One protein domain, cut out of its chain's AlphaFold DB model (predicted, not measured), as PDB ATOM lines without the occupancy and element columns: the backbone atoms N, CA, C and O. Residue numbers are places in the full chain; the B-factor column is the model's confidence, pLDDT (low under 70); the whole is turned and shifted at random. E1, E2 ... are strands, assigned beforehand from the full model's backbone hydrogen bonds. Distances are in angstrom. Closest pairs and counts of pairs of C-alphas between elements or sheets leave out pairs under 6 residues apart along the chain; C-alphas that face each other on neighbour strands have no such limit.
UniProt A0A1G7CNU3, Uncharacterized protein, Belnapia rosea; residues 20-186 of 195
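What this domain is: This is residues 20 to 186 of the 195 residues of an uncharacterized protein of Belnapia rosea (UniProt A0A1G7CNU3). Two sheets lie face to face in a long, narrow sandwich, their strands nearly aligned along its length. The larger, branched sheet has E9, E2, E3, E6 and E5 side by side, with short E7 and E8 end to end along the far side of E5, beyond the smaller sheet E4, E1, E11, E10. The printed part has 167 residues with eleven named strands, E1 to E11 in chain order, and no named helix; the class is all strand. The larger sheet is mixed, the smaller antiparallel in the order E4, E1, E11, E10. The whole is a rod spanning 64 by 28 by 17 A, only just loose, close to compact, with a radius of gyration of the C-alphas of 18.6 A.

How they stand to each other: In the larger sheet, E2, residues 30 to 43, and E3, residues 47 to 62, form an antiparallel hairpin, with N 34 and O 57 2.8 A apart. On the other side of E2 is parallel E9, residues 145 to 156, with N 37 and O 150 at 2.8 A. E6, residues 99 to 115, is antiparallel to E3, with N 56 and O 106 at 2.8 A, and forms a hairpin with E5, residues 82 to 96, where N 88 and O 107 are 2.8 A apart. E5 has E7, residues 125 to 129, and E8, residues 132 to 134, on its other side, both parallel to it: N 87 and O 129 are 3.0 A apart, N 133 and O 89 also 3.0 A. E7 runs on into E8 across a break of 2 residues, at 11 degrees. In the smaller sheet, E1, residues 20 to 27, is antiparallel to E4, residues 68 to 78, with N 23 and O 72 at 2.9 A, and to E11, residues 174 to 185, with N 24 and O 177 at 2.8 A. E10, residues 160 to 170, forms a hairpin with E11, with N 165 and O 180 at 2.9 A. The facing parts of the sandwich are 8.1 A centre to centre, and the strands of the two sheets stand at 2 degrees. Among the closest C-alphas across it are Tyr 68 of E4 and Ala 102 of E6, 5.1 A apart. E7 and E4 are apart.

Where its parts are: E1 begins at C-alpha 20 (-37.197, -47.791, -2.123), and E11 ends at C-alpha 185 (-33.970, -42.852, -15.729). E6 is 54.4 A long, E3 51.0 A, E5 48.0 A and E2 43.8 A; E6 begins at C-alpha 99 (-53.919, -59.579, 26.196).

The domain as a whole: The C-alphas of Ser 97 and Gly 117, the two farthest apart, are 64.4 A apart. The printed part has no cut and no long link; E6 to E7 and E8 to E9 are short, the others tight. Residues 96 to 98 and 118 to 129 have pLDDT under 70; the mean of the printed part is 89.8.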
ATOM      1  N   ALA A  20     -36.215 -47.846  -3.188       96.75
ATOM      2  CA  ALA A  20     -37.197 -47.791  -2.123       96.75
ATOM      3  C   ALA A  20     -37.392 -49.211  -1.576       96.75
ATOM      4  O   ALA A  20     -37.448 -50.168  -2.348       96.75
ATOM      5  N   GLN A  21     -37.459 -49.367  -0.255       97.88
ATOM      6  CA  GLN A  21     -37.615 -50.668   0.401       97.88
ATOM      7  C   GLN A  21     -38.503 -50.538   1.635       97.88
ATOM      8  O   GLN A  21     -38.381 -49.566   2.383       97.88
ATOM      9  N   GLY A  22     -39.361 -51.525   1.869       98.00
ATOM     10  CA  GLY A  22     -40.193 -51.617   3.062       98.00
ATOM     11  C   GLY A  22     -40.307 -53.053   3.555       98.00
ATOM     12  O   GLY A  22     -40.379 -53.976   2.747       98.00
ATOM     13  N   SER A  23     -40.339 -53.231   4.872       98.38
ATOM     14  CA  SER A  23     -40.615 -54.509   5.528       98.38
ATOM     15  C   SER A  23     -41.497 -54.310   6.758       98.38
ATOM     16  O   SER A  23     -41.360 -53.324   7.485       98.38
ATOM     17  N   ALA A  24     -42.416 -55.241   6.979       98.44
ATOM     18  CA  ALA A  24     -43.326 -55.280   8.110       98.44
ATOM     19  C   ALA A  24     -43.447 -56.725   8.595       98.44
ATOM     20  O   ALA A  24     -43.748 -57.603   7.793       98.44
ATOM     21  N   THR A  25     -43.267 -56.951   9.894       98.50
ATOM     22  CA  THR A  25     -43.374 -58.279  10.510       98.50
ATOM     23  C   THR A  25     -44.185 -58.177  11.794       98.50
ATOM     24  O   THR A  25     -43.934 -57.284  12.608       98.50
ATOM     25  N   ALA A  26     -45.128 -59.092  11.992       97.56
ATOM     26  CA  ALA A  26     -45.961 -59.201  13.181       97.56
ATOM     27  C   ALA A  26     -46.032 -60.654  13.676       97.56
ATOM     28  O   ALA A  26     -46.085 -61.577  12.867       97.56
ATOM     29  N   ILE A  27     -46.043 -60.833  14.999       96.38
ATOM     30  CA  ILE A  27     -46.214 -62.121  15.690       96.38
ATOM     31  C   ILE A  27     -47.319 -61.951  16.733       96.38
ATOM     32  O   ILE A  27     -47.306 -60.969  17.485       96.38
ATOM     33  N   GLY A  28     -48.254 -62.891  16.776       94.19
ATOM     34  CA  GLY A  28     -49.426 -62.864  17.649       94.19
ATOM     35  C   GLY A  28     -50.510 -63.819  17.156       94.19
ATOM     36  O   GLY A  28     -50.357 -64.433  16.111       94.19
ATOM     37  N   GLN A  29     -51.604 -63.940  17.900       94.56
ATOM     38  CA  GLN A  29     -52.773 -64.733  17.503       94.56
ATOM     39  C   GLN A  29     -53.541 -64.081  16.350       94.56
ATOM     40  O   GLN A  29     -53.966 -64.770  15.427       94.56
ATOM     41  N   ASP A  30     -53.673 -62.754  16.397       94.94
ATOM     42  CA  ASP A  30     -54.095 -61.952  15.254       94.94
ATOM     43  C   ASP A  30     -52.912 -61.091  14.822       94.94
ATOM     44  O   ASP A  30     -52.198 -60.511  15.652       94.94
ATOM     45  N   THR A  31     -52.685 -60.997  13.517       96.81
ATOM     46  CA  THR A  31     -51.537 -60.281  12.961       96.81
ATOM     47  C   THR A  31     -51.899 -59.542  11.684       96.81
ATOM     48  O   THR A  31     -52.705 -59.970  10.861       96.81
ATOM     49  N   THR A  32     -51.269 -58.391  11.485       97.44
ATOM     50  CA  THR A  32     -51.330 -57.649  10.230       97.44
ATOM     51  C   THR A  32     -49.939 -57.160   9.871       97.44
ATOM     52  O   THR A  32     -49.310 -56.450  10.653       97.44
ATOM     53  N   ALA A  33     -49.482 -57.490   8.666       98.06
ATOM     54  CA  ALA A  33     -48.302 -56.923   8.031       98.06
ATOM     55  C   ALA A  33     -48.696 -56.290   6.691       98.06
ATOM     56  O   ALA A  33     -49.364 -56.899   5.855       98.06
ATOM     57  N   HIS A  34     -48.293 -55.046   6.474       98.06
ATOM     58  CA  HIS A  34     -48.594 -54.303   5.263       98.06
ATOM     59  C   HIS A  34     -47.366 -53.547   4.780       98.06
ATOM     60  O   HIS A  34     -46.746 -52.816   5.557       98.06
ATOM     61  N   VAL A  35     -47.068 -53.652   3.485       98.44
ATOM     62  CA  VAL A  35     -46.123 -52.760   2.806       98.44
ATOM     63  C   VAL A  35     -46.797 -52.102   1.602       98.44
ATOM     64  O   VAL A  35     -47.262 -52.765   0.676       98.44
ATOM     65  N   GLY A  36     -46.829 -50.773   1.625       98.12
ATOM     66  CA  GLY A  36     -47.292 -49.900   0.557       98.12
ATOM     67  C   GLY A  36     -46.121 -49.153  -0.081       98.12
ATOM     68  O   GLY A  36     -45.295 -48.579   0.628       98.12
ATOM     69  N   MET A  37     -46.045 -49.126  -1.409       98.12
ATOM     70  CA  MET A  37     -44.995 -48.439  -2.155       98.12
ATOM     71  C   MET A  37     -45.578 -47.625  -3.303       98.12
ATOM     72  O   MET A  37     -46.265 -48.153  -4.166       98.12
ATOM     73  N   GLU A  38     -45.239 -46.348  -3.329       97.88
ATOM     74  CA  GLU A  38     -45.487 -45.416  -4.421       97.88
ATOM     75  C   GLU A  38     -44.120 -44.920  -4.896       97.88
ATOM     76  O   GLU A  38     -43.364 -44.356  -4.101       97.88
ATOM     77  N   SER A  39     -43.775 -45.138  -6.162       97.06
ATOM     78  CA  SER A  39     -42.501 -44.692  -6.731       97.06
ATOM     79  C   SER A  39     -42.684 -44.216  -8.159       97.06
ATOM     80  O   SER A  39     -43.022 -44.989  -9.054       97.06
ATOM     81  N   TYR A  40     -42.413 -42.937  -8.381       97.00
ATOM     82  CA  TYR A  40     -42.513 -42.319  -9.690       97.00
ATOM     83  C   TYR A  40     -41.155 -41.758 -10.077       97.00
ATOM     84  O   TYR A  40     -40.540 -41.017  -9.308       97.00
ATOM     85  N   ILE A  41     -40.692 -42.078 -11.279       95.31
ATOM     86  CA  ILE A  41     -39.578 -41.388 -11.926       95.31
ATOM     87  C   ILE A  41     -40.034 -40.911 -13.300       95.31
ATOM     88  O   ILE A  41     -40.683 -41.639 -14.052       95.31
ATOM     89  N   VAL A  42     -39.750 -39.652 -13.602       94.31
ATOM     90  CA  VAL A  42     -40.155 -39.017 -14.850       94.31
ATOM     91  C   VAL A  42     -38.958 -38.278 -15.416       94.31
ATOM     92  O   VAL A  42     -38.460 -37.339 -14.796       94.31
ATOM     93  N   ASP A  43     -38.538 -38.687 -16.603       92.00
ATOM     94  CA  ASP A  43     -37.586 -37.963 -17.429       92.00
ATOM     95  C   ASP A  43     -38.323 -37.123 -18.480       92.00
ATOM     96  O   ASP A  43     -39.278 -37.563 -19.130       92.00
ATOM     97  N   ARG A  44     -37.898 -35.867 -18.609       89.31
ATOM     98  CA  ARG A  44     -38.372 -34.891 -19.599       89.31
ATOM     99  C   ARG A  44     -37.210 -34.339 -20.441       89.31
ATOM    100  O   ARG A  44     -37.291 -33.213 -20.938       89.31
ATOM    101  N   GLY A  45     -36.112 -35.081 -20.559       83.81
ATOM    102  CA  GLY A  45     -34.924 -34.787 -21.365       83.81
ATOM    103  C   GLY A  45     -33.946 -33.807 -20.711       83.81
ATOM    104  O   GLY A  45     -32.748 -34.068 -20.634       83.81
ATOM    105  N   LYS A  46     -34.434 -32.653 -20.233       84.06
ATOM    106  CA  LYS A  46     -33.600 -31.656 -19.519       84.06
ATOM    107  C   LYS A  46     -33.670 -31.770 -18.001       84.06
ATOM    108  O   LYS A  46     -32.798 -31.243 -17.315       84.06
ATOM    109  N   VAL A  47     -34.738 -32.372 -17.497       87.88
ATOM    110  CA  VAL A  47     -35.008 -32.497 -16.070       87.88
ATOM    111  C   VAL A  47     -35.557 -33.885 -15.822       87.88
ATOM    112  O   VAL A  47     -36.545 -34.275 -16.451       87.88
ATOM    113  N   THR A  48     -34.961 -34.563 -14.854       91.44
ATOM    114  CA  THR A  48     -35.464 -35.817 -14.318       91.44
ATOM    115  C   THR A  48     -35.923 -35.564 -12.895       91.44
ATOM    116  O   THR A  48     -35.216 -34.945 -12.102       91.44
ATOM    117  N   PHE A  49     -37.116 -36.023 -12.539       93.25
ATOM    118  CA  PHE A  49     -37.591 -35.938 -11.165       93.25
ATOM    119  C   PHE A  49     -38.156 -37.263 -10.699       93.25
ATOM    120  O   PHE A  49     -38.694 -38.056 -11.470       93.25
ATOM    121  N   THR A  50     -38.021 -37.498  -9.405       95.06
ATOM    122  CA  THR A  50     -38.570 -38.664  -8.738       95.06
ATOM    123  C   THR A  50     -39.206 -38.271  -7.428       95.06
ATOM    124  O   THR A  50     -38.771 -37.332  -6.763       95.06
ATOM    125  N   PHE A  51     -40.268 -38.969  -7.070       96.12
ATOM    126  CA  PHE A  51     -40.936 -38.802  -5.797       96.12
ATOM    127  C   PHE A  51     -41.714 -40.062  -5.463       96.12
ATOM    128  O   PHE A  51     -42.071 -40.851  -6.341       96.12
ATOM    129  N   GLY A  52     -41.999 -40.227  -4.183       97.19
ATOM    130  CA  GLY A  52     -42.768 -41.367  -3.740       97.19
ATOM    131  C   GLY A  52     -42.845 -41.494  -2.235       97.19
ATOM    132  O   GLY A  52     -42.395 -40.629  -1.472       97.19
ATOM    133  N   LYS A  53     -43.457 -42.598  -1.828       97.38
ATOM    134  CA  LYS A  53     -43.762 -42.924  -0.445       97.38
ATOM    135  C   LYS A  53     -43.653 -44.428  -0.250       97.38
ATOM    136  O   LYS A  53     -44.248 -45.196  -0.993       97.38
ATOM    137  N   VAL A  54     -42.931 -44.839   0.778       98.00
ATOM    138  CA  VAL A  54     -42.931 -46.212   1.276       98.00
ATOM    139  C   VAL A  54     -43.582 -46.194   2.643       98.00
ATOM    140  O   VAL A  54     -43.175 -45.411   3.497       98.00
ATOM    141  N   THR A  55     -44.569 -47.047   2.862       98.06
ATOM    142  CA  THR A  55     -45.223 -47.242   4.152       98.06
ATOM    143  C   THR A  55     -45.123 -48.711   4.521       98.06
ATOM    144  O   THR A  55     -45.481 -49.569   3.728       98.06
ATOM    145  N   ALA A  56     -44.653 -49.000   5.725       98.44
ATOM    146  CA  ALA A  56     -44.715 -50.321   6.321       98.44
ATOM    147  C   ALA A  56     -45.506 -50.220   7.623       98.44
ATOM    148  O   ALA A  56     -45.241 -49.326   8.431       98.44
ATOM    149  N   THR A  57     -46.459 -51.120   7.830       97.94
ATOM    150  CA  THR A  57     -47.280 -51.190   9.039       97.94
ATOM    151  C   THR A  57     -47.354 -52.634   9.498       97.94
ATOM    152  O   THR A  57     -47.691 -53.514   8.716       97.94
ATOM    153  N   ALA A  58     -47.050 -52.859  10.770       97.88
ATOM    154  CA  ALA A  58     -47.179 -54.141  11.433       97.88
ATOM    155  C   ALA A  58     -47.966 -53.975  12.732       97.88
ATOM    156  O   ALA A  58     -47.795 -52.983  13.449       97.88
ATOM    157  N   ALA A  59     -48.811 -54.944  13.047       97.12
ATOM    158  CA  ALA A  59     -49.551 -54.993  14.295       97.12
ATOM    159  C   ALA A  59     -49.839 -56.449  14.675       97.12
ATOM    160  O   ALA A  59     -50.077 -57.273  13.794       97.12
ATOM    161  N   GLY A  60     -49.792 -56.756  15.968       95.81
ATOM    162  CA  GLY A  60     -50.088 -58.081  16.500       95.81
ATOM    163  C   GLY A  60     -50.756 -57.990  17.867       95.81
ATOM    164  O   GLY A  60     -50.436 -57.091  18.653       95.81
ATOM    165  N   THR A  61     -51.662 -58.923  18.144       94.69
ATOM    166  CA  THR A  61     -52.314 -59.121  19.446       94.69
ATOM    167  C   THR A  61     -52.201 -60.578  19.858       94.69
ATOM    168  O   THR A  61     -52.120 -61.464  19.010       94.69
ATOM    169  N   SER A  62     -52.154 -60.848  21.158       92.81
ATOM    170  CA  SER A  62     -52.123 -62.214  21.674       92.81
ATOM    171  C   SER A  62     -52.668 -62.272  23.094       92.81
ATOM    172  O   SER A  62     -52.269 -61.478  23.943       92.81
ATOM    173  N   ASP A  63     -53.553 -63.230  23.361       89.56
ATOM    174  CA  ASP A  63     -54.137 -63.447  24.687       89.56
ATOM    175  C   ASP A  63     -53.277 -64.357  25.585       89.56
ATOM    176  O   ASP A  63     -53.432 -64.372  26.808       89.56
ATOM    177  N   THR A  64     -52.375 -65.144  24.991       83.81
ATOM    178  CA  THR A  64     -51.588 -66.173  25.699       83.81
ATOM    179  C   THR A  64     -50.086 -65.928  25.692       83.81
ATOM    180  O   THR A  64     -49.399 -66.381  26.605       83.81
ATOM    181  N   ASP A  65     -49.586 -65.213  24.687       85.00
ATOM    182  CA  ASP A  65     -48.160 -65.059  24.393       85.00
ATOM    183  C   ASP A  65     -47.798 -63.590  24.152       85.00
ATOM    184  O   ASP A  65     -48.661 -62.729  24.024       85.00
ATOM    185  N   THR A  66     -46.506 -63.289  24.045       89.69
ATOM    186  CA  THR A  66     -46.056 -61.925  23.750       89.69
ATOM    187  C   THR A  66     -46.310 -61.560  22.290       89.69
ATOM    188  O   THR A  66     -45.778 -62.195  21.380       89.69
ATOM    189  N   ALA A  67     -47.059 -60.480  22.065       94.44
ATOM    190  CA  ALA A  67     -47.207 -59.883  20.743       94.44
ATOM    191  C   ALA A  67     -45.943 -59.108  20.324       94.44
ATOM    192  O   ALA A  67     -45.313 -58.415  21.129       94.44
ATOM    193  N   TYR A  68     -45.593 -59.170  19.040       95.56
ATOM    194  CA  TYR A  68     -44.453 -58.450  18.466       95.56
ATOM    195  C   TYR A  68     -44.823 -57.795  17.135       95.56
ATOM    196  O   TYR A  68     -45.581 -58.352  16.347       95.56
ATOM    197  N   ALA A  69     -44.269 -56.609  16.871       97.06
ATOM    198  CA  ALA A  69     -44.442 -55.903  15.608       97.06
ATOM    199  C   ALA A  69     -43.210 -55.050  15.279       97.06
ATOM    200  O   ALA A  69     -42.711 -54.302  16.122       97.06
ATOM    201  N   THR A  70     -42.754 -55.106  14.029       97.75
ATOM    202  CA  THR A  70     -41.695 -54.246  13.490       97.75
ATOM    203  C   THR A  70     -42.060 -53.769  12.093       97.75
ATOM    204  O   THR A  70     -42.683 -54.484  11.317       97.75
ATOM    205  N   ALA A  71     -41.682 -52.534  11.777       97.88
ATOM    206  CA  ALA A  71     -41.896 -51.934  10.472       97.88
ATOM    207  C   ALA A  71     -40.704 -51.044  10.125       97.88
ATOM    208  O   ALA A  71     -40.333 -50.156  10.898       97.88
ATOM    209  N   GLN A  72     -40.110 -51.259   8.957       97.00
ATOM    210  CA  GLN A  72     -38.955 -50.512   8.478       97.00
ATOM    211  C   GLN A  72     -39.197 -50.043   7.050       97.00
ATOM    212  O   GLN A  72     -39.750 -50.761   6.225       97.00
ATOM    213  N   THR A  73     -38.786 -48.812   6.761       97.25
ATOM    214  CA  THR A  73     -38.836 -48.243   5.416       97.25
ATOM    215  C   THR A  73     -37.551 -47.483   5.138       97.25
ATOM    216  O   THR A  73     -36.961 -46.875   6.036       97.25
ATOM    217  N   THR A  74     -37.086 -47.554   3.895       95.06
ATOM    218  CA  THR A  74     -35.959 -46.772   3.399       95.06
ATOM    219  C   THR A  74     -36.236 -46.307   1.976       95.06
ATOM    220  O   THR A  74     -36.955 -46.951   1.212       95.06
ATOM    221  N   ALA A  75     -35.670 -45.158   1.621       94.19
ATOM    222  CA  ALA A  75     -35.621 -44.698   0.248       94.19
ATOM    223  C   ALA A  75     -34.351 -43.879   0.034       94.19
ATOM    224  O   ALA A  75     -34.078 -42.928   0.779       94.19
ATOM    225  N   THR A  76     -33.599 -44.250  -0.993       91.56
ATOM    226  CA  THR A  76     -32.359 -43.593  -1.392       91.56
ATOM    227  C   THR A  76     -32.514 -43.102  -2.817       91.56
ATOM    228  O   THR A  76     -32.849 -43.877  -3.709       91.56
ATOM    229  N   VAL A  77     -32.261 -41.812  -3.021       90.38
ATOM    230  CA  VAL A  77     -32.142 -41.208  -4.348       90.38
ATOM    231  C   VAL A  77     -30.661 -40.960  -4.599       90.38
ATOM    232  O   VAL A  77     -29.999 -40.333  -3.774       90.38
ATOM    233  N   THR A  78     -30.137 -41.450  -5.716       88.38
ATOM    234  CA  THR A  78     -28.746 -41.238  -6.131       88.38
ATOM    235  C   THR A  78     -28.688 -40.454  -7.434       88.38
ATOM    236  O   THR A  78     -29.572 -40.597  -8.281       88.38
ATOM    237  N   SER A  79     -27.617 -39.674  -7.603       85.81
ATOM    238  CA  SER A  79     -27.349 -38.872  -8.809       85.81
ATOM    239  C   SER A  79     -28.394 -37.790  -9.104       85.81
ATOM    240  O   SER A  79     -28.549 -37.386 -10.246       85.81
ATOM    241  N   ALA A  80     -29.126 -37.330  -8.089       86.38
ATOM    242  CA  ALA A  80     -29.927 -36.115  -8.201       86.38
ATOM    243  C   ALA A  80     -29.073 -34.889  -7.835       86.38
ATOM    244  O   ALA A  80     -28.164 -34.986  -7.012       86.38
ATOM    245  N   ASP A  81     -29.394 -33.710  -8.355       84.81
ATOM    246  CA  ASP A  81     -28.829 -32.452  -7.853       84.81
ATOM    247  C   ASP A  81     -29.365 -32.140  -6.454       84.81
ATOM    248  O   ASP A  81     -28.634 -31.767  -5.531       84.81
ATOM    249  N   ILE A  82     -30.671 -32.336  -6.283       83.50
ATOM    250  CA  ILE A  82     -31.399 -32.083  -5.043       83.50
ATOM    251  C   ILE A  82     -32.146 -33.356  -4.673       83.50
ATOM    252  O   ILE A  82     -32.981 -33.819  -5.442       83.50
ATOM    253  N   GLY A  83     -31.885 -33.903  -3.485       85.38
ATOM    254  CA  GLY A  83     -32.581 -35.088  -2.990       85.38
ATOM    255  C   GLY A  83     -32.995 -34.947  -1.537       85.38
ATOM    256  O   GLY A  83     -32.368 -34.274  -0.723       85.38
ATOM    257  N   ARG A  84     -34.083 -35.600  -1.156       85.81
ATOM    258  CA  ARG A  84     -34.467 -35.673   0.250       85.81
ATOM    259  C   ARG A  84     -35.210 -36.954   0.512       85.81
ATOM    260  O   ARG A  84     -36.088 -37.323  -0.260       85.81
ATOM    261  N   SER A  85     -34.919 -37.560   1.653       88.50
ATOM    262  CA  SER A  85     -35.744 -38.616   2.212       88.50
ATOM    263  C   SER A  85     -36.095 -38.288   3.659       88.50
ATOM    264  O   SER A  85     -35.291 -37.795   4.447       88.50
ATOM    265  N   PHE A  86     -37.349 -38.501   4.014       89.44
ATOM    266  CA  PHE A  86     -37.893 -38.197   5.327       89.44
ATOM    267  C   PHE A  86     -38.591 -39.444   5.830       89.44
ATOM    268  O   PHE A  86     -39.505 -39.917   5.168       89.44
ATOM    269  N   THR A  87     -38.167 -39.981   6.969       93.12
ATOM    270  CA  THR A  87     -38.740 -41.221   7.503       93.12
ATOM    271  C   THR A  87     -39.381 -40.944   8.845       93.12
ATOM    272  O   THR A  87     -38.712 -40.489   9.758       93.12
ATOM    273  N   LYS A  88     -40.674 -41.209   8.980       93.12
ATOM    274  CA  LYS A  88     -41.397 -41.111  10.248       93.12
ATOM    275  C   LYS A  88     -41.622 -42.509  10.795       93.12
ATOM    276  O   LYS A  88     -42.100 -43.368  10.060       93.12
ATOM    277  N   VAL A  89     -41.337 -42.705  12.076       92.69
ATOM    278  CA  VAL A  89     -41.555 -43.988  12.751       92.69
ATOM    279  C   VAL A  89     -42.530 -43.793  13.905       92.69
ATOM    280  O   VAL A  89     -42.498 -42.786  14.615       92.69
ATOM    281  N   SER A  90     -43.437 -44.744  14.073       93.56
ATOM    282  CA  SER A  90     -44.337 -44.833  15.212       93.56
ATOM    283  C   SER A  90     -44.359 -46.267  15.706       93.56
ATOM    284  O   SER A  90     -44.610 -47.164  14.912       93.56
ATOM    285  N   SER A  91     -44.122 -46.499  16.989       94.62
ATOM    286  CA  SER A  91     -44.143 -47.849  17.558       94.62
ATOM    287  C   SER A  91     -44.634 -47.840  18.997       94.62
ATOM    288  O   SER A  91     -44.575 -46.820  19.687       94.62
ATOM    289  N   GLY A  92     -45.173 -48.965  19.444       93.44
ATOM    290  CA  GLY A  92     -45.599 -49.156  20.820       93.44
ATOM    291  C   GLY A  92     -46.004 -50.594  21.072       93.44
ATOM    292  O   GLY A  92     -46.318 -51.342  20.149       93.44
ATOM    293  N   SER A  93     -45.987 -50.955  22.340       93.25
ATOM    294  CA  SER A  93     -46.473 -52.229  22.836       93.25
ATOM    295  C   SER A  93     -47.059 -52.021  24.222       93.25
ATOM    296  O   SER A  93     -46.780 -51.021  24.896       93.25
ATOM    297  N   GLY A  94     -47.890 -52.957  24.648       90.12
ATOM    298  CA  GLY A  94     -48.476 -52.945  25.975       90.12
ATOM    299  C   GLY A  94     -49.112 -54.283  26.291       90.12
ATOM    300  O   GLY A  94     -49.447 -55.049  25.396       90.12
ATOM    301  N   GLY A  95     -49.270 -54.538  27.581       84.56
ATOM    302  CA  GLY A  95     -49.871 -55.755  28.105       84.56
ATOM    303  C   GLY A  95     -50.676 -55.434  29.356       84.56
ATOM    304  O   GLY A  95     -50.337 -54.512  30.107       84.56
ATOM    305  N   GLY A  96     -51.774 -56.160  29.546       69.75
ATOM    306  CA  GLY A  96     -52.696 -56.031  30.675       69.75
ATOM    307  C   GLY A  96     -53.361 -57.368  30.988       69.75
ATOM    308  O   GLY A  96     -52.851 -58.405  30.591       69.75
ATOM    309  N   SER A  97     -54.485 -57.349  31.711       57.94
ATOM    310  CA  SER A  97     -55.245 -58.511  32.209       57.94
ATOM    311  C   SER A  97     -55.728 -59.493  31.117       57.94
ATOM    312  O   SER A  97     -56.930 -59.624  30.905       57.94
ATOM    313  N   GLY A  98     -54.813 -60.190  30.440       66.12
ATOM    314  CA  GLY A  98     -55.102 -61.252  29.477       66.12
ATOM    315  C   GLY A  98     -54.940 -60.912  27.992       66.12
ATOM    316  O   GLY A  98     -55.379 -61.729  27.202       66.12
ATOM    317  N   SER A  99     -54.341 -59.777  27.598       84.00
ATOM    318  CA  SER A  99     -53.919 -59.579  26.196       84.00
ATOM    319  C   SER A  99     -52.698 -58.663  26.063       84.00
ATOM    320  O   SER A  99     -52.698 -57.539  26.585       84.00
ATOM    321  N   ASP A 100     -51.708 -59.109  25.298       94.00
ATOM    322  CA  ASP A 100     -50.556 -58.339  24.838       94.00
ATOM    323  C   ASP A 100     -50.805 -57.784  23.430       94.00
ATOM    324  O   ASP A 100     -51.473 -58.397  22.596       94.00
ATOM    325  N   TRP A 101     -50.239 -56.613  23.141       95.00
ATOM    326  CA  TRP A 101     -50.275 -56.004  21.815       95.00
ATOM    327  C   TRP A 101     -48.946 -55.347  21.454       95.00
ATOM    328  O   TRP A 101     -48.220 -54.821  22.304       95.00
ATOM    329  N   ALA A 102     -48.664 -55.312  20.156       96.50
ATOM    330  CA  ALA A 102     -47.557 -54.572  19.576       96.50
ATOM    331  C   ALA A 102     -47.982 -53.926  18.255       96.50
ATOM    332  O   ALA A 102     -48.777 -54.472  17.495       96.50
ATOM    333  N   SER A 103     -47.442 -52.746  17.969       96.88
ATOM    334  CA  SER A 103     -47.677 -52.034  16.718       96.88
ATOM    335  C   SER A 103     -46.440 -51.250  16.299       96.88
ATOM    336  O   SER A 103     -45.785 -50.602  17.119       96.88
ATOM    337  N   ALA A 104     -46.138 -51.274  15.005       97.25
ATOM    338  CA  ALA A 104     -45.086 -50.492  14.386       97.25
ATOM    339  C   ALA A 104     -45.566 -49.941  13.040       97.25
ATOM    340  O   ALA A 104     -46.247 -50.603  12.264       97.25
ATOM    341  N   THR A 105     -45.211 -48.703  12.735       97.19
ATOM    342  CA  THR A 105     -45.444 -48.077  11.438       97.19
ATOM    343  C   THR A 105     -44.236 -47.235  11.079       97.19
ATOM    344  O   THR A 105     -43.790 -46.403  11.865       97.19
ATOM    345  N   SER A 106     -43.722 -47.426   9.875       97.25
ATOM    346  CA  SER A 106     -42.626 -46.653   9.312       97.25
ATOM    347  C   SER A 106     -43.077 -46.088   7.974       97.25
ATOM    348  O   SER A 106     -43.746 -46.760   7.195       97.25
ATOM    349  N   THR A 107     -42.809 -44.812   7.722       96.94
ATOM    350  CA  THR A 107     -43.159 -44.172   6.453       96.94
ATOM    351  C   THR A 107     -42.015 -43.308   5.964       96.94
ATOM    352  O   THR A 107     -41.711 -42.292   6.592       96.94
ATOM    353  N   THR A 108     -41.430 -43.664   4.824       96.38
ATOM    354  CA  THR A 108     -40.427 -42.863   4.127       96.38
ATOM    355  C   THR A 108     -41.055 -42.128   2.951       96.38
ATOM    356  O   THR A 108     -41.551 -42.745   2.017       96.38
ATOM    357  N   PHE A 109     -40.967 -40.804   2.951       95.06
ATOM    358  CA  PHE A 109     -41.197 -39.971   1.773       95.06
ATOM    359  C   PHE A 109     -39.860 -39.667   1.117       95.06
ATOM    360  O   PHE A 109     -38.885 -39.394   1.822       95.06
ATOM    361  N   PHE A 110     -39.810 -39.649  -0.210       94.06
ATOM    362  CA  PHE A 110     -38.615 -39.242  -0.937       94.06
ATOM    363  C   PHE A 110     -38.948 -38.322  -2.105       94.06
ATOM    364  O   PHE A 110     -40.032 -38.395  -2.684       94.06
ATOM    365  N   PHE A 111     -37.998 -37.453  -2.440       94.19
ATOM    366  CA  PHE A 111     -37.993 -36.702  -3.686       94.19
ATOM    367  C   PHE A 111     -36.564 -36.543  -4.206       94.19
ATOM    368  O   PHE A 111     -35.609 -36.506  -3.427       94.19
ATOM    369  N   GLY A 112     -36.438 -36.409  -5.520       91.88
ATOM    370  CA  GLY A 112     -35.198 -36.114  -6.215       91.88
ATOM    371  C   GLY A 112     -35.447 -35.277  -7.458       91.88
ATOM    372  O   GLY A 112     -36.470 -35.451  -8.122       91.88
ATOM    373  N   ILE A 113     -34.525 -34.370  -7.758       90.56
ATOM    374  CA  ILE A 113     -34.498 -33.590  -8.993       90.56
ATOM    375  C   ILE A 113     -33.065 -33.592  -9.512       90.56
ATOM    376  O   ILE A 113     -32.146 -33.248  -8.771       90.56
ATOM    377  N   ASP A 114     -32.913 -33.942 -10.778       88.25
ATOM    378  CA  ASP A 114     -31.692 -33.847 -11.570       88.25
ATOM    379  C   ASP A 114     -31.949 -32.895 -12.747       88.25
ATOM    380  O   ASP A 114     -32.957 -33.030 -13.452       88.25
ATOM    381  N   ILE A 115     -31.090 -31.893 -12.930       85.38
ATOM    382  CA  ILE A 115     -31.199 -30.901 -13.997       85.38
ATOM    383  C   ILE A 115     -29.933 -30.953 -14.842       85.38
ATOM    384  O   ILE A 115     -28.842 -30.570 -14.427       85.38
ATOM    385  N   LYS A 116     -30.103 -31.313 -16.111       77.81
ATOM    386  CA  LYS A 116     -28.994 -31.460 -17.044       77.81
ATOM    387  C   LYS A 116     -28.160 -30.183 -17.164       77.81
ATOM    388  O   LYS A 116     -28.677 -29.102 -17.463       77.81
ATOM    389  N   GLY A 117     -26.845 -30.332 -17.006       70.94
ATOM    390  CA  GLY A 117     -25.878 -29.235 -17.109       70.94
ATOM    391  C   GLY A 117     -25.843 -28.310 -15.892       70.94
ATOM    392  O   GLY A 117     -25.137 -27.297 -15.922       70.94
ATOM    393  N   ILE A 118     -26.586 -28.643 -14.835       69.19
ATOM    394  CA  ILE A 118     -26.461 -28.022 -13.527       69.19
ATOM    395  C   ILE A 118     -25.773 -29.022 -12.609       69.19
ATOM    396  O   ILE A 118     -26.100 -30.193 -12.597       69.19
ATOM    397  N   GLU A 119     -24.791 -28.542 -11.856       66.31
ATOM    398  CA  GLU A 119     -24.265 -29.261 -10.705       66.31
ATOM    399  C   GLU A 119     -24.114 -28.220  -9.599       66.31
ATOM    400  O   GLU A 119     -23.488 -27.165  -9.788       66.31
ATOM    401  N   LEU A 120     -24.747 -28.460  -8.453       65.19
ATOM    402  CA  LEU A 120     -24.683 -27.526  -7.334       65.19
ATOM    403  C   LEU A 120     -23.258 -27.493  -6.764       65.19
ATOM    404  O   LEU A 120     -22.702 -28.519  -6.373       65.19
ATOM    405  N   LYS A 121     -22.660 -26.295  -6.654       54.78
ATOM    406  CA  LYS A 121     -21.416 -26.065  -5.889       54.78
ATOM    407  C   LYS A 121     -21.637 -26.418  -4.412       54.78
ATOM    408  O   LYS A 121     -22.031 -25.574  -3.614       54.78
ATOM    409  N   GLY A 122     -21.398 -27.681  -4.079       54.72
ATOM    410  CA  GLY A 122     -21.705 -28.301  -2.788       54.72
ATOM    411  C   GLY A 122     -22.015 -29.797  -2.894       54.72
ATOM    412  O   GLY A 122     -21.980 -30.482  -1.878       54.72
ATOM    413  N   GLY A 123     -22.248 -30.303  -4.112       57.22
ATOM    414  CA  GLY A 123     -22.665 -31.679  -4.354       57.22
ATOM    415  C   GLY A 123     -24.139 -31.901  -4.014       57.22
ATOM    416  O   GLY A 123     -24.883 -30.957  -3.742       57.22
ATOM    417  N   HIS A 124     -24.546 -33.168  -4.035       63.59
ATOM    418  CA  HIS A 124     -25.904 -33.600  -3.730       63.59
ATOM    419  C   HIS A 124     -26.340 -33.123  -2.336       63.59
ATOM    420  O   HIS A 124     -25.757 -33.508  -1.319       63.59
ATOM    421  N   PHE A 125     -27.375 -32.283  -2.268       60.25
ATOM    422  CA  PHE A 125     -27.954 -31.887  -0.986       60.25
ATOM    423  C   PHE A 125     -28.944 -32.957  -0.538       60.25
ATOM    424  O   PHE A 125     -29.996 -33.082  -1.156       60.25
ATOM    425  N   THR A 126     -28.630 -33.680   0.542       60.44
ATOM    426  CA  THR A 126     -29.537 -34.636   1.198       60.44
ATOM    427  C   THR A 126     -29.817 -34.239   2.631       60.44
ATOM    428  O   THR A 126     -28.895 -33.999   3.409       60.44
ATOM    429  N   THR A 127     -31.089 -34.258   3.022       61.31
ATOM    430  CA  THR A 127     -31.484 -34.157   4.433       61.31
ATOM    431  C   THR A 127     -32.295 -35.380   4.823       61.31
ATOM    432  O   THR A 127     -33.182 -35.790   4.077       61.31
ATOM    433  N   LYS A 128     -31.994 -35.943   5.997       62.28
ATOM    434  CA  LYS A 128     -32.745 -37.033   6.621       62.28
ATOM    435  C   LYS A 128     -33.325 -36.524   7.934       62.28
ATOM    436  O   LYS A 128     -32.604 -35.934   8.732       62.28
ATOM    437  N   MET A 129     -34.618 -36.732   8.159       63.19
ATOM    438  CA  MET A 129     -35.229 -36.535   9.477       63.19
ATOM    439  C   MET A 129     -35.939 -37.818   9.884       63.19
ATOM    440  O   MET A 129     -36.527 -38.489   9.032       63.19
ATOM    441  N   LEU A 130     -35.861 -38.116  11.179       73.75
ATOM    442  CA  LEU A 130     -36.409 -39.307  11.815       73.75
ATOM    443  C   LEU A 130     -37.255 -38.916  13.036       73.75
ATOM    444  O   LEU A 130     -36.809 -39.097  14.164       73.75
ATOM    445  N   PRO A 131     -38.435 -38.289  12.863       73.31
ATOM    446  CA  PRO A 131     -39.336 -38.091  13.986       73.31
ATOM    447  C   PRO A 131     -39.941 -39.426  14.422       73.31
ATOM    448  O   PRO A 131     -40.530 -40.151  13.614       73.31
ATOM    449  N   GLU A 132     -39.836 -39.695  15.717       77.81
ATOM    450  CA  GLU A 132     -40.380 -40.881  16.370       77.81
ATOM    451  C   GLU A 132     -41.604 -40.511  17.213       77.81
ATOM    452  O   GLU A 132     -41.655 -39.450  17.845       77.81
ATOM    453  N   LYS A 133     -42.617 -41.379  17.213       82.88
ATOM    454  CA  LYS A 133     -43.806 -41.250  18.061       82.88
ATOM    455  C   LYS A 133     -44.095 -42.569  18.771       82.88
ATOM    456  O   LYS A 133     -44.115 -43.623  18.152       82.88
ATOM    457  N   THR A 134     -44.411 -42.501  20.058       85.31
ATOM    458  CA  THR A 134     -44.878 -43.675  20.803       85.31
ATOM    459  C   THR A 134     -46.379 -43.883  20.592       85.31
ATOM    460  O   THR A 134     -47.177 -42.961  20.801       85.31
ATOM    461  N   VAL A 135     -46.768 -45.094  20.195       85.50
ATOM    462  CA  VAL A 135     -48.161 -45.562  20.193       85.50
ATOM    463  C   VAL A 135     -48.537 -45.932  21.627       85.50
ATOM    464  O   VAL A 135     -47.786 -46.628  22.301       85.50
ATOM    465  N   LYS A 136     -49.670 -45.417  22.121       86.12
ATOM    466  CA  LYS A 136     -50.082 -45.551  23.534       86.12
ATOM    467  C   LYS A 136     -51.296 -46.453  23.756       86.12
ATOM    468  O   LYS A 136     -51.654 -46.690  24.903       86.12
ATOM    469  N   ALA A 137     -51.955 -46.875  22.686       84.56
ATOM    470  CA  ALA A 137     -53.180 -47.657  22.737       84.56
ATOM    471  C   ALA A 137     -53.066 -48.846  21.773       84.56
ATOM    472  O   ALA A 137     -52.347 -48.714  20.775       84.56
ATOM    473  N   PRO A 138     -53.770 -49.957  22.053       82.81
ATOM    474  CA  PRO A 138     -53.823 -51.098  21.152       82.81
ATOM    475  C   PRO A 138     -54.290 -50.691  19.745       82.81
ATOM    476  O   PRO A 138     -55.122 -49.784  19.620       82.81
ATOM    477  N   PRO A 139     -53.762 -51.327  18.688       82.88
ATOM    478  CA  PRO A 139     -54.262 -51.145  17.331       82.88
ATOM    479  C   PRO A 139     -55.676 -51.733  17.195       82.88
ATOM    480  O   PRO A 139     -55.984 -52.760  17.791       82.88
ATOM    481  N   ASP A 140     -56.528 -51.085  16.401       83.44
ATOM    482  CA  ASP A 140     -57.811 -51.662  15.984       83.44
ATOM    483  C   ASP A 140     -57.528 -52.679  14.872       83.44
ATOM    484  O   ASP A 140     -57.161 -52.302  13.755       83.44
ATOM    485  N   MET A 141     -57.588 -53.963  15.214       82.31
ATOM    486  CA  MET A 141     -57.247 -55.073  14.326       82.31
ATOM    487  C   MET A 141     -58.461 -55.958  14.080       82.31
ATOM    488  O   MET A 141     -59.269 -56.203  14.972       82.31
ATOM    489  N   GLN A 142     -58.573 -56.453  12.849       81.94
ATOM    490  CA  GLN A 142     -59.524 -57.512  12.531       81.94
ATOM    491  C   GLN A 142     -58.961 -58.851  13.003       81.94
ATOM    492  O   GLN A 142     -57.751 -59.055  12.951       81.94
ATOM    493  N   ALA A 143     -59.849 -59.752  13.421       87.31
ATOM    494  CA  ALA A 143     -59.463 -61.112  13.770       87.31
ATOM    495  C   ALA A 143     -58.848 -61.841  12.562       87.31
ATOM    496  O   ALA A 143     -59.339 -61.717  11.433       87.31
ATOM    497  N   GLY A 144     -57.819 -62.642  12.827       92.12
ATOM    498  CA  GLY A 144     -57.060 -63.412  11.853       92.12
ATOM    499  C   GLY A 144     -55.709 -62.800  11.479       92.12
ATOM    500  O   GLY A 144     -55.255 -61.796  12.027       92.12
ATOM    501  N   ASN A 145     -55.060 -63.440  10.506       95.75
ATOM    502  CA  ASN A 145     -53.705 -63.112  10.073       95.75
ATOM    503  C   ASN A 145     -53.704 -62.640   8.624       95.75
ATOM    504  O   ASN A 145     -54.239 -63.308   7.735       95.75
ATOM    505  N   ALA A 146     -53.098 -61.481   8.381       97.12
ATOM    506  CA  ALA A 146     -53.067 -60.863   7.067       97.12
ATOM    507  C   ALA A 146     -51.690 -60.281   6.740       97.12
ATOM    508  O   ALA A 146     -51.163 -59.429   7.452       97.12
ATOM    509  N   ALA A 147     -51.164 -60.658   5.576       97.62
ATOM    510  CA  ALA A 147     -50.009 -60.022   4.960       97.62
ATOM    511  C   ALA A 147     -50.414 -59.423   3.612       97.62
ATOM    512  O   ALA A 147     -50.952 -60.116   2.747       97.62
ATOM    513  N   THR A 148     -50.194 -58.122   3.430       97.50
ATOM    514  CA  THR A 148     -50.675 -57.384   2.256       97.50
ATOM    515  C   THR A 148     -49.597 -56.505   1.638       97.50
ATOM    516  O   THR A 148     -48.733 -55.950   2.318       97.50
ATOM    517  N   LEU A 149     -49.681 -56.352   0.318       97.62
ATOM    518  CA  LEU A 149     -48.776 -55.539  -0.485       97.62
ATOM    519  C   LEU A 149     -49.592 -54.613  -1.381       97.62
ATOM    520  O   LEU A 149     -50.578 -55.039  -1.982       97.62
ATOM    521  N   SER A 150     -49.167 -53.360  -1.499       97.62
ATOM    522  CA  SER A 150     -49.713 -52.408  -2.468       97.62
ATOM    523  C   SER A 150     -48.563 -51.668  -3.128       97.62
ATOM    524  O   SER A 150     -47.800 -50.994  -2.443       97.62
ATOM    525  N   ILE A 151     -48.386 -51.822  -4.439       97.69
ATOM    526  CA  ILE A 151     -47.247 -51.241  -5.154       97.69
ATOM    527  C   ILE A 151     -47.749 -50.515  -6.397       97.69
ATOM    528  O   ILE A 151     -48.295 -51.136  -7.307       97.69
ATOM    529  N   ASP A 152     -47.517 -49.207  -6.439       97.81
ATOM    530  CA  ASP A 152     -47.638 -48.367  -7.623       97.81
ATOM    531  C   ASP A 152     -46.251 -47.818  -7.970       97.81
ATOM    532  O   ASP A 152     -45.703 -46.943  -7.296       97.81
ATOM    533  N   ALA A 153     -45.648 -48.390  -9.008       96.00
ATOM    534  CA  ALA A 153     -44.326 -48.010  -9.468       96.00
ATOM    535  C   ALA A 153     -44.382 -47.675 -10.955       96.00
ATOM    536  O   ALA A 153     -44.833 -48.477 -11.776       96.00
ATOM    537  N   LYS A 154     -43.907 -46.484 -11.313       95.88
ATOM    538  CA  LYS A 154     -44.006 -45.970 -12.675       95.88
ATOM    539  C   LYS A 154     -42.754 -45.206 -13.068       95.88
ATOM    540  O   LYS A 154     -42.347 -44.255 -12.402       95.88
ATOM    541  N   SER A 155     -42.220 -45.574 -14.222       93.69
ATOM    542  CA  SER A 155     -41.134 -44.862 -14.882       93.69
ATOM    543  C   SER A 155     -41.618 -44.333 -16.230       93.69
ATOM    544  O   SER A 155     -42.279 -45.054 -16.976       93.69
ATOM    545  N   VAL A 156     -41.371 -43.054 -16.514       92.94
ATOM    546  CA  VAL A 156     -41.805 -42.388 -17.753       92.94
ATOM    547  C   VAL A 156     -40.643 -41.616 -18.355       92.94
ATOM    548  O   VAL A 156     -39.992 -40.857 -17.646       92.94
ATOM    549  N   GLY A 157     -40.449 -41.754 -19.663       87.44
ATOM    550  CA  GLY A 157     -39.364 -41.127 -20.412       87.44
ATOM    551  C   GLY A 157     -38.542 -42.174 -21.153       87.44
ATOM    552  O   GLY A 157     -38.824 -43.377 -21.058       87.44
ATOM    553  N   ASP A 158     -37.532 -41.715 -21.873       81.56
ATOM    554  CA  ASP A 158     -36.643 -42.601 -22.613       81.56
ATOM    555  C   ASP A 158     -35.673 -43.298 -21.652       81.56
ATOM    556  O   ASP A 158     -35.275 -42.746 -20.629       81.56
ATOM    557  N   ASN A 159     -35.306 -44.543 -21.966       84.06
ATOM    558  CA  ASN A 159     -34.323 -45.323 -21.199       84.06
ATOM    559  C   ASN A 159     -34.635 -45.422 -19.697       84.06
ATOM    560  O   ASN A 159     -33.740 -45.407 -18.847       84.06
ATOM    561  N   THR A 160     -35.919 -45.528 -19.365       89.88
ATOM    562  CA  THR A 160     -36.351 -45.692 -17.983       89.88
ATOM    563  C   THR A 160     -36.623 -47.153 -17.643       89.88
ATOM    564  O   THR A 160     -37.079 -47.936 -18.478       89.88
ATOM    565  N   ILE A 161     -36.317 -47.538 -16.405       92.06
ATOM    566  CA  ILE A 161     -36.517 -48.895 -15.889       92.06
ATOM    567  C   ILE A 161     -37.270 -48.798 -14.565       92.06
ATOM    568  O   ILE A 161     -37.070 -47.866 -13.781       92.06
ATOM    569  N   VAL A 162     -38.150 -49.766 -14.322       94.75
ATOM    570  CA  VAL A 162     -38.744 -50.037 -13.014       94.75
ATOM    571  C   VAL A 162     -38.628 -51.530 -12.740       94.75
ATOM    572  O   VAL A 162     -38.983 -52.357 -13.578       94.75
ATOM    573  N   LYS A 163     -38.104 -51.877 -11.569       96.44
ATOM    574  CA  LYS A 163     -38.040 -53.242 -11.054       96.44
ATOM    575  C   LYS A 163     -38.761 -53.278  -9.718       96.44
ATOM    576  O   LYS A 163     -38.496 -52.445  -8.856       96.44
ATOM    577  N   VAL A 164     -39.642 -54.258  -9.561       96.62
ATOM    578  CA  VAL A 164     -40.397 -54.495  -8.331       96.62
ATOM    579  C   VAL A 164     -40.114 -55.913  -7.856       96.62
ATOM    580  O   VAL A 164     -40.222 -56.858  -8.633       96.62
ATOM    581  N   GLU A 165     -39.761 -56.051  -6.585       97.62
ATOM    582  CA  GLU A 165     -39.670 -57.327  -5.877       97.62
ATOM    583  C   GLU A 165     -40.562 -57.241  -4.645       97.62
ATOM    584  O   GLU A 165     -40.516 -56.246  -3.926       97.62
ATOM    585  N   ALA A 166     -41.396 -58.249  -4.407       96.94
ATOM    586  CA  ALA A 166     -42.281 -58.251  -3.253       96.94
ATOM    587  C   ALA A 166     -42.619 -59.670  -2.802       96.94
ATOM    588  O   ALA A 166     -42.734 -60.580  -3.624       96.94
ATOM    589  N   ALA A 167     -42.790 -59.836  -1.495       97.81
ATOM    590  CA  ALA A 167     -43.186 -61.078  -0.855       97.81
ATOM    591  C   ALA A 167     -44.117 -60.777   0.323       97.81
ATOM    592  O   ALA A 167     -43.937 -59.786   1.031       97.81
ATOM    593  N   ALA A 168     -45.121 -61.626   0.511       97.12
ATOM    594  CA  ALA A 168     -46.030 -61.577   1.645       97.12
ATOM    595  C   ALA A 168     -46.341 -63.001   2.101       97.12
ATOM    596  O   ALA A 168     -46.528 -63.892   1.268       97.12
ATOM    597  N   LEU A 169     -46.390 -63.205   3.412       97.88
ATOM    598  CA  LEU A 169     -46.642 -64.487   4.053       97.88
ATOM    599  C   LEU A 169     -47.485 -64.264   5.306       97.88
ATOM    600  O   LEU A 169     -47.135 -63.432   6.133       97.88
ATOM    601  N   ALA A 170     -48.555 -65.036   5.459       97.38
ATOM    602  CA  ALA A 170     -49.323 -65.117   6.695       97.38
ATOM    603  C   ALA A 170     -49.496 -66.591   7.081       97.38
ATOM    604  O   ALA A 170     -49.820 -67.421   6.227       97.38
ATOM    605  N   THR A 171     -49.251 -66.906   8.347       95.25
ATOM    606  CA  THR A 171     -49.463 -68.214   8.982       95.25
ATOM    607  C   THR A 171     -50.373 -68.042  10.199       95.25
ATOM    608  O   THR A 171     -50.987 -66.991  10.366       95.25
ATOM    609  N   ASP A 172     -50.500 -69.071  11.036       92.00
ATOM    610  CA  ASP A 172     -51.416 -69.073  12.184       92.00
ATOM    611  C   ASP A 172     -51.029 -68.077  13.293       92.00
ATOM    612  O   ASP A 172     -51.899 -67.642  14.040       92.00
ATOM    613  N   ASP A 173     -49.756 -67.691  13.385       92.88
ATOM    614  CA  ASP A 173     -49.218 -66.841  14.453       92.88
ATOM    615  C   ASP A 173     -48.257 -65.737  13.964       92.88
ATOM    616  O   ASP A 173     -47.617 -65.038  14.758       92.88
ATOM    617  N   PHE A 174     -48.111 -65.589  12.645       95.62
ATOM    618  CA  PHE A 174     -47.079 -64.757  12.034       95.62
ATOM    619  C   PHE A 174     -47.559 -64.147  10.715       95.62
ATOM    620  O   PHE A 174     -48.124 -64.830   9.863       95.62
ATOM    621  N   SER A 175     -47.277 -62.858  10.519       97.88
ATOM    622  CA  SER A 175     -47.457 -62.165   9.240       97.88
ATOM    623  C   SER A 175     -46.206 -61.376   8.878       97.88
ATOM    624  O   SER A 175     -45.678 -60.625   9.698       97.88
ATOM    625  N   ASP A 176     -45.766 -61.488   7.630       98.00
ATOM    626  CA  ASP A 176     -44.618 -60.770   7.083       98.00
ATOM    627  C   ASP A 176     -44.919 -60.238   5.684       98.00
ATOM    628  O   ASP A 176     -45.534 -60.911   4.855       98.00
ATOM    629  N   ALA A 177     -44.488 -59.012   5.420       98.00
ATOM    630  CA  ALA A 177     -44.569 -58.385   4.115       98.00
ATOM    631  C   ALA A 177     -43.285 -57.601   3.854       98.00
ATOM    632  O   ALA A 177     -42.856 -56.796   4.680       98.00
ATOM    633  N   ALA A 178     -42.698 -57.788   2.679       98.12
ATOM    634  CA  ALA A 178     -41.515 -57.069   2.240       98.12
ATOM    635  C   ALA A 178     -41.647 -56.681   0.769       98.12
ATOM    636  O   ALA A 178     -42.134 -57.455  -0.054       98.12
ATOM    637  N   ALA A 179     -41.189 -55.480   0.426       97.75
ATOM    638  CA  ALA A 179     -41.143 -55.026  -0.953       97.75
ATOM    639  C   ALA A 179     -39.952 -54.103  -1.213       97.75
ATOM    640  O   ALA A 179     -39.510 -53.351  -0.343       97.75
ATOM    641  N   SER A 180     -39.457 -54.147  -2.446       97.44
ATOM    642  CA  SER A 180     -38.455 -53.240  -2.976       97.44
ATOM    643  C   SER A 180     -38.859 -52.761  -4.363       97.44
ATOM    644  O   SER A 180     -39.305 -53.534  -5.211       97.44
ATOM    645  N   VAL A 181     -38.665 -51.467  -4.598       97.19
ATOM    646  CA  VAL A 181     -38.788 -50.845  -5.910       97.19
ATOM    647  C   VAL A 181     -37.463 -50.189  -6.245       97.19
ATOM    648  O   VAL A 181     -36.961 -49.355  -5.489       97.19
ATOM    649  N   VAL A 182     -36.919 -50.543  -7.402       96.06
ATOM    650  CA  VAL A 182     -35.756 -49.884  -7.984       96.06
ATOM    651  C   VAL A 182     -36.180 -49.247  -9.295       96.06
ATOM    652  O   VAL A 182     -36.595 -49.946 -10.219       96.06
ATOM    653  N   SER A 183     -36.058 -47.928  -9.384       93.69
ATOM    654  CA  SER A 183     -36.397 -47.168 -10.587       93.69
ATOM    655  C   SER A 183     -35.202 -46.351 -11.045       93.69
ATOM    656  O   SER A 183     -34.468 -45.804 -10.223       93.69
ATOM    657  N   SER A 184     -35.003 -46.241 -12.353       92.50
ATOM    658  CA  SER A 184     -33.941 -45.414 -12.922       92.50
ATOM    659  C   SER A 184     -34.383 -44.735 -14.206       92.50
ATOM    660  O   SER A 184     -35.231 -45.259 -14.930       92.50
ATOM    661  N   ALA A 185     -33.784 -43.584 -14.489       89.06
ATOM    662  CA  ALA A 185     -33.970 -42.852 -15.729       89.06
ATOM    663  C   ALA A 185     -32.638 -42.251 -16.185       89.06
ATOM    664  O   ALA A 185     -31.911 -41.667 -15.375       89.06
ATOM    665  N   ASP A 186     -32.317 -42.443 -17.463       79.31
ATOM    666  CA  ASP A 186     -31.080 -41.970 -18.082       79.31
ATOM    667  C   ASP A 186     -31.360 -40.797 -19.022       79.31
ATOM    668  O   ASP A 186     -31.967 -40.972 -20.079       79.31
TER     669      ASP A 186